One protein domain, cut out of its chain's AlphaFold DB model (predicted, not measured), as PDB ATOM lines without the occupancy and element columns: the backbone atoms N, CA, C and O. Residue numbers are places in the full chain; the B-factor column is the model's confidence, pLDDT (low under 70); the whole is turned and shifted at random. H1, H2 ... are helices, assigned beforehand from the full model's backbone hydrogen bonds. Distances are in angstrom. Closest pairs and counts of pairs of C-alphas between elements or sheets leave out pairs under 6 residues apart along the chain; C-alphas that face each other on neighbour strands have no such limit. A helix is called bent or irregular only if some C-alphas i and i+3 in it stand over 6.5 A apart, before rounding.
ATOM      1  N   ASP A 128     -41.666 -21.006  -6.011       80.44
ATOM      2  CA  ASP A 128     -42.846 -20.457  -6.707       80.44
ATOM      3  C   ASP A 128     -42.555 -19.101  -7.373       80.44
ATOM      4  O   ASP A 128     -43.176 -18.723  -8.373       80.44
ATOM      5  N   VAL A 129     -41.657 -18.314  -6.776       85.12
ATOM      6  CA  VAL A 129     -41.244 -17.010  -7.312       85.12
ATOM      7  C   VAL A 129     -40.318 -17.211  -8.506       85.12
ATOM      8  O   VAL A 129     -40.474 -16.529  -9.523       85.12
ATOM      9  N   ILE A 130     -39.399 -18.172  -8.402       87.56
ATOM     10  CA  ILE A 130     -38.478 -18.542  -9.474       87.56
ATOM     11  C   ILE A 130     -39.257 -19.098 -10.669       87.56
ATOM     12  O   ILE A 130     -39.066 -18.615 -11.783       87.56
ATOM     13  N   ASP A 131     -40.207 -20.004 -10.456       90.88
ATOM     14  CA  ASP A 131     -41.006 -20.609 -11.528       90.88
ATOM     15  C   ASP A 131     -41.874 -19.580 -12.265       90.88
ATOM     16  O   ASP A 131     -41.978 -19.584 -13.498       90.88
ATOM     17  N   LYS A 132     -42.458 -18.622 -11.536       92.19
ATOM     18  CA  LYS A 132     -43.188 -17.493 -12.141       92.19
ATOM     19  C   LYS A 132     -42.270 -16.581 -12.950       92.19
ATOM     20  O   LYS A 132     -42.662 -16.091 -14.008       92.19
ATOM     21  N   HIS A 133     -41.051 -16.347 -12.473       94.12
ATOM     22  CA  HIS A 133     -40.079 -15.532 -13.191       94.12
ATOM     23  C   HIS A 133     -39.559 -16.243 -14.451       94.12
ATOM     24  O   HIS A 133     -39.502 -15.634 -15.519       94.12
ATOM     25  N   LEU A 134     -39.256 -17.541 -14.357       94.38
ATOM     26  CA  LEU A 134     -38.826 -18.379 -15.477       94.38
ATOM     27  C   LEU A 134     -39.917 -18.500 -16.547       94.38
ATOM     28  O   LEU A 134     -39.635 -18.344 -17.737       94.38
ATOM     29  N   SER A 135     -41.170 -18.716 -16.148       93.56
ATOM     30  CA  SER A 135     -42.302 -18.772 -17.087       93.56
ATOM     31  C   SER A 135     -42.544 -17.434 -17.791       93.56
ATOM     32  O   SER A 135     -42.733 -17.403 -19.007       93.56
ATOM     33  N   LYS A 136     -42.454 -16.308 -17.074       95.69
ATOM     34  CA  LYS A 136     -42.540 -14.977 -17.692       95.69
ATOM     35  C   LYS A 136     -41.413 -14.750 -18.705       95.69
ATOM     36  O   LYS A 136     -41.692 -14.402 -19.850       95.69
ATOM     37  N   LEU A 137     -40.167 -15.016 -18.312       95.69
ATOM     38  CA  LEU A 137     -38.991 -14.819 -19.162       95.69
ATOM     39  C   LEU A 137     -39.044 -15.681 -20.433       95.69
ATOM     40  O   LEU A 137     -38.769 -15.199 -21.528       95.69
ATOM     41  N   THR A 138     -39.435 -16.950 -20.302       93.50
ATOM     42  CA  THR A 138     -39.585 -17.854 -21.452       93.50
ATOM     43  C   THR A 138     -40.698 -17.403 -22.393       93.50
ATOM     44  O   THR A 138     -40.503 -17.435 -23.608       93.50
ATOM     45  N   SER A 139     -41.820 -16.908 -21.861       91.38
ATOM     46  CA  SER A 139     -42.902 -16.355 -22.683       91.38
ATOM     47  C   SER A 139     -42.469 -15.103 -23.454       91.38
ATOM     48  O   SER A 139     -42.792 -14.964 -24.635       91.38
ATOM     49  N   ASP A 140     -41.685 -14.221 -22.832       91.56
ATOM     50  CA  ASP A 140     -41.181 -13.013 -23.485       91.56
ATOM     51  C   ASP A 140     -40.156 -13.363 -24.575       91.56
ATOM     52  O   ASP A 140     -40.258 -12.854 -25.690       91.56
ATOM     53  N   LEU A 141     -39.250 -14.314 -24.319       87.88
ATOM     54  CA  LEU A 141     -38.309 -14.821 -25.327       87.88
ATOM     55  C   LEU A 141     -39.019 -15.465 -26.524       87.88
ATOM     56  O   LEU A 141     -38.641 -15.212 -27.667       87.88
ATOM     57  N   GLN A 142     -40.063 -16.264 -26.286       82.69
ATOM     58  CA  GLN A 142     -40.870 -16.852 -27.362       82.69
ATOM     59  C   GLN A 142     -41.612 -15.784 -28.179       82.69
ATOM     60  O   GLN A 142     -41.726 -15.900 -29.397       82.69
ATOM     61  N   ARG A 143     -42.101 -14.714 -27.540       74.50
ATOM     62  CA  ARG A 143     -42.763 -13.602 -28.241       74.50
ATOM     63  C   ARG A 143     -41.793 -12.780 -29.086       74.50
ATOM     64  O   ARG A 143     -42.205 -12.271 -30.128       74.50
ATOM     65  N   VAL A 144     -40.543 -12.637 -28.648       70.75
ATOM     66  CA  VAL A 144     -39.492 -11.944 -29.407       70.75
ATOM     67  C   VAL A 144     -39.021 -12.800 -30.582       70.75
ATOM     68  O   VAL A 144     -38.978 -12.302 -31.704       70.75
ATOM     69  N   SER A 145     -38.773 -14.097 -30.376       70.19
ATOM     70  CA  SER A 145     -38.274 -14.977 -31.440       70.19
ATOM     71  C   SER A 145     -39.256 -15.135 -32.603       70.19
ATOM     72  O   SER A 145     -38.839 -15.167 -33.757       70.19
ATOM     73  N   VAL A 146     -40.563 -15.178 -32.324       57.75
ATOM     74  CA  VAL A 146     -41.583 -15.292 -33.376       57.75
ATOM     75  C   VAL A 146     -41.691 -14.004 -34.195       57.75
ATOM     76  O   VAL A 146     -41.858 -14.074 -35.407       57.75
ATOM     77  N   LYS A 147     -41.538 -12.829 -33.576       58.28
ATOM     78  CA  LYS A 147     -41.642 -11.545 -34.289       58.28
ATOM     79  C   LYS A 147     -40.378 -11.208 -35.081       58.28
ATOM     80  O   LYS A 147     -40.475 -10.809 -36.234       58.28
ATOM     81  N   GLU A 148     -39.202 -11.430 -34.501       56.00
ATOM     82  CA  GLU A 148     -37.923 -11.042 -35.109       56.00
ATOM     83  C   GLU A 148     -37.501 -11.963 -36.268       56.00
ATOM     84  O   GLU A 148     -36.895 -11.503 -37.238       56.00
ATOM     85  N   ILE A 149     -37.836 -13.259 -36.208       51.97
ATOM     86  CA  ILE A 149     -37.515 -14.208 -37.288       51.97
ATOM     87  C   ILE A 149     -38.486 -14.044 -38.462       51.97
ATOM     88  O   ILE A 149     -38.063 -14.136 -39.615       51.97
ATOM     89  N   GLN A 150     -39.763 -13.772 -38.187       52.94
ATOM     90  CA  GLN A 150     -40.776 -13.608 -39.226       52.94
ATOM     91  C   GLN A 150     -40.583 -12.294 -40.000       52.94
ATOM     92  O   GLN A 150     -40.565 -12.311 -41.226       52.94
ATOM     93  N   GLU A 151     -40.288 -11.185 -39.314       53.97
ATOM     94  CA  GLU A 151     -40.059  -9.880 -39.955       53.97
ATOM     95  C   GLU A 151     -38.754  -9.826 -40.777       53.97
ATOM     96  O   GLU A 151     -38.708  -9.194 -41.838       53.97
ATOM     97  N   ASN A 152     -37.705 -10.542 -40.350       53.16
ATOM     98  CA  ASN A 152     -36.448 -10.634 -41.103       53.16
ATOM     99  C   ASN A 152     -36.503 -11.622 -42.282       53.16
ATOM    100  O   ASN A 152     -35.726 -11.471 -43.228       53.16
ATOM    101  N   GLN A 153     -37.381 -12.633 -42.250       56.69
ATOM    102  CA  GLN A 153     -37.541 -13.580 -43.363       56.69
ATOM    103  C   GLN A 153     -38.582 -13.133 -44.393       56.69
ATOM    104  O   GLN A 153     -38.384 -13.403 -45.575       56.69
ATOM    105  N   GLU A 154     -39.646 -12.430 -43.994       56.62
ATOM    106  CA  GLU A 154     -40.687 -11.975 -44.931       56.62
ATOM    107  C   GLU A 154     -40.219 -10.824 -45.838       56.62
ATOM    108  O   GLU A 154     -40.695 -10.702 -46.963       56.62
ATOM    109  N   ASN A 155     -39.233 -10.028 -45.408       59.12
ATOM    110  CA  ASN A 155     -38.732  -8.881 -46.178       59.12
ATOM    111  C   ASN A 155     -37.405  -9.136 -46.908       59.12
ATOM    112  O   ASN A 155     -36.927  -8.277 -47.656       59.12
ATOM    113  N   ALA A 156     -36.783 -10.299 -46.706       67.19
ATOM    114  CA  ALA A 156     -35.575 -10.652 -47.432       67.19
ATOM    115  C   ALA A 156     -35.969 -11.292 -48.772       67.19
ATOM    116  O   ALA A 156     -36.576 -12.366 -48.774       67.19
ATOM    117  N   PRO A 157     -35.621 -10.696 -49.929       76.12
ATOM    118  CA  PRO A 157     -35.877 -11.342 -51.210       76.12
ATOM    119  C   PRO A 157     -35.194 -12.709 -51.201       76.12
ATOM    120  O   PRO A 157     -34.002 -12.794 -50.897       76.12
ATOM    121  N   TYR A 158     -35.942 -13.774 -51.504       79.25
ATOM    122  CA  TYR A 158     -35.411 -15.133 -51.562       79.25
ATOM    123  C   TYR A 158     -34.223 -15.165 -52.526       79.25
ATOM    124  O   TYR A 158     -34.376 -15.085 -53.745       79.25
ATOM    125  N   VAL A 159     -33.014 -15.233 -51.971       80.25
ATOM    126  CA  VAL A 159     -31.789 -15.365 -52.751       80.25
ATOM    127  C   VAL A 159     -31.495 -16.859 -52.851       80.25
ATOM    128  O   VAL A 159     -31.217 -17.481 -51.822       80.25
ATOM    129  N   PRO A 160     -31.508 -17.459 -54.057       85.12
ATOM    130  CA  PRO A 160     -31.122 -18.853 -54.242       85.12
ATOM    131  C   PRO A 160     -29.791 -19.154 -53.541       85.12
ATOM    132  O   PRO A 160     -28.858 -18.351 -53.603       85.12
ATOM    133  N   HIS A 161     -29.674 -20.314 -52.889       74.62
ATOM    134  CA  HIS A 161     -28.523 -20.656 -52.034       74.62
ATOM    135  C   HIS A 161     -27.162 -20.483 -52.748       74.62
ATOM    136  O   HIS A 161     -26.180 -20.047 -52.143       74.62
ATOM    137  N   ALA A 162     -27.113 -20.730 -54.062       64.12
ATOM    138  CA  ALA A 162     -25.928 -20.521 -54.897       64.12
ATOM    139  C   ALA A 162     -25.509 -19.038 -55.031       64.12
ATOM    140  O   ALA A 162     -24.322 -18.732 -55.157       64.12
ATOM    141  N   LEU A 163     -26.458 -18.101 -54.973       67.94
ATOM    142  CA  LEU A 163     -26.219 -16.654 -55.024       67.94
ATOM    143  C   LEU A 163     -25.844 -16.081 -53.647       67.94
ATOM    144  O   LEU A 163     -25.003 -15.180 -53.578       67.94
ATOM    145  N   ALA A 164     -26.385 -16.636 -52.557       68.88
ATOM    146  CA  ALA A 164     -25.991 -16.277 -51.191       68.88
ATOM    147  C   ALA A 164     -24.503 -16.587 -50.935       68.88
ATOM    148  O   ALA A 164     -23.764 -15.751 -50.409       68.88
ATOM    149  N   PHE A 165     -24.032 -17.741 -51.419       63.78
ATOM    150  CA  PHE A 165     -22.624 -18.132 -51.342       63.78
ATOM    151  C   PHE A 165     -21.709 -17.156 -52.104       63.78
ATOM    152  O   PHE A 165     -20.686 -16.717 -51.584       63.78
ATOM    153  N   LYS A 166     -22.089 -16.707 -53.309       65.81
ATOM    154  CA  LYS A 166     -21.277 -15.734 -54.066       65.81
ATOM    155  C   LYS A 166     -21.156 -14.382 -53.352       65.81
ATOM    156  O   LYS A 166     -20.079 -13.791 -53.395       65.81
ATOM    157  N   ARG A 167     -22.202 -13.909 -52.660       64.94
ATOM    158  CA  ARG A 167     -22.134 -12.666 -51.864       64.94
ATOM    159  C   ARG A 167     -21.147 -12.783 -50.698       64.94
ATOM    160  O   ARG A 167     -20.331 -11.884 -50.519       64.94
ATOM    161  N   ALA A 168     -21.157 -13.902 -49.972       59.44
ATOM    162  CA  ALA A 168     -20.243 -14.130 -48.848       59.44
ATOM    163  C   ALA A 168     -18.769 -14.243 -49.288       59.44
ATOM    164  O   ALA A 168     -17.871 -13.745 -48.609       59.44
ATOM    165  N   TYR A 169     -18.507 -14.847 -50.450       59.97
ATOM    166  CA  TYR A 169     -17.139 -15.085 -50.928       59.97
ATOM    167  C   TYR A 169     -16.581 -13.975 -51.840       59.97
ATOM    168  O   TYR A 169     -15.361 -13.881 -51.991       59.97
ATOM    169  N   ALA A 170     -17.410 -13.078 -52.391       57.41
ATOM    170  CA  ALA A 170     -16.941 -11.911 -53.156       57.41
ATOM    171  C   ALA A 170     -16.177 -10.888 -52.292       57.41
ATOM    172  O   ALA A 170     -15.344 -10.137 -52.803       57.41
TER     173      ALA A 170
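Overview. This is residues 128 to 170 of the 244 residues of the protein "uncharacterized protein LOC104957318" of Notothenia coriiceps (black rockcod) (UniProt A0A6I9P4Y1). One long, straight helix, H1, makes most of the length, and a short helix, H2, is set crosswise beyond its far end, joined to it by a stretch of six residues. The two helices do not pack on each other, and nothing folds back along H1. The printed part has 43 residues with two named helices, H1 then H2 along the chain, and no named strand; the class is all helix. The whole is extended, with a radius of gyration of the C-alphas of 17.7 A, and its outline is a rod spanning 53 by 20 by 11 A.

Arrangement. H1, residues 128 to 154, is the longest helix, with 27 residues. H2, residues 161 to 170, is apart from it: no C-alpha of the one is within 8 A of the other. Residues 128 to 170 stand free, with no C-alpha 8 or more residues away along the chain within 10 A. O i to N i+4 pairs are within hydrogen-bond range in 22 of 23 cases in H1 and in 5 of 6 in H2.

Along the chain. H1 begins at C-alpha 128, at (-42.846, -20.457, -6.707), and ends at C-alpha 154, at (-40.687, -11.975, -44.931), 39.2 A from first to last C-alpha. H2 runs from C-alpha 161 to C-alpha 170, at (-16.941, -11.911, -53.156), over 14.6 A. Neither helix is bent.

Size, cuts and confidence. The two C-alphas farthest apart are those of Asp 128 and Ala 170, at 53.9 A. The printed part has no cut, and the link from H1 to H2 is short. The mean pLDDT of the printed part is 73.6; residues 146 to 156 and 162 to 170 are under 70.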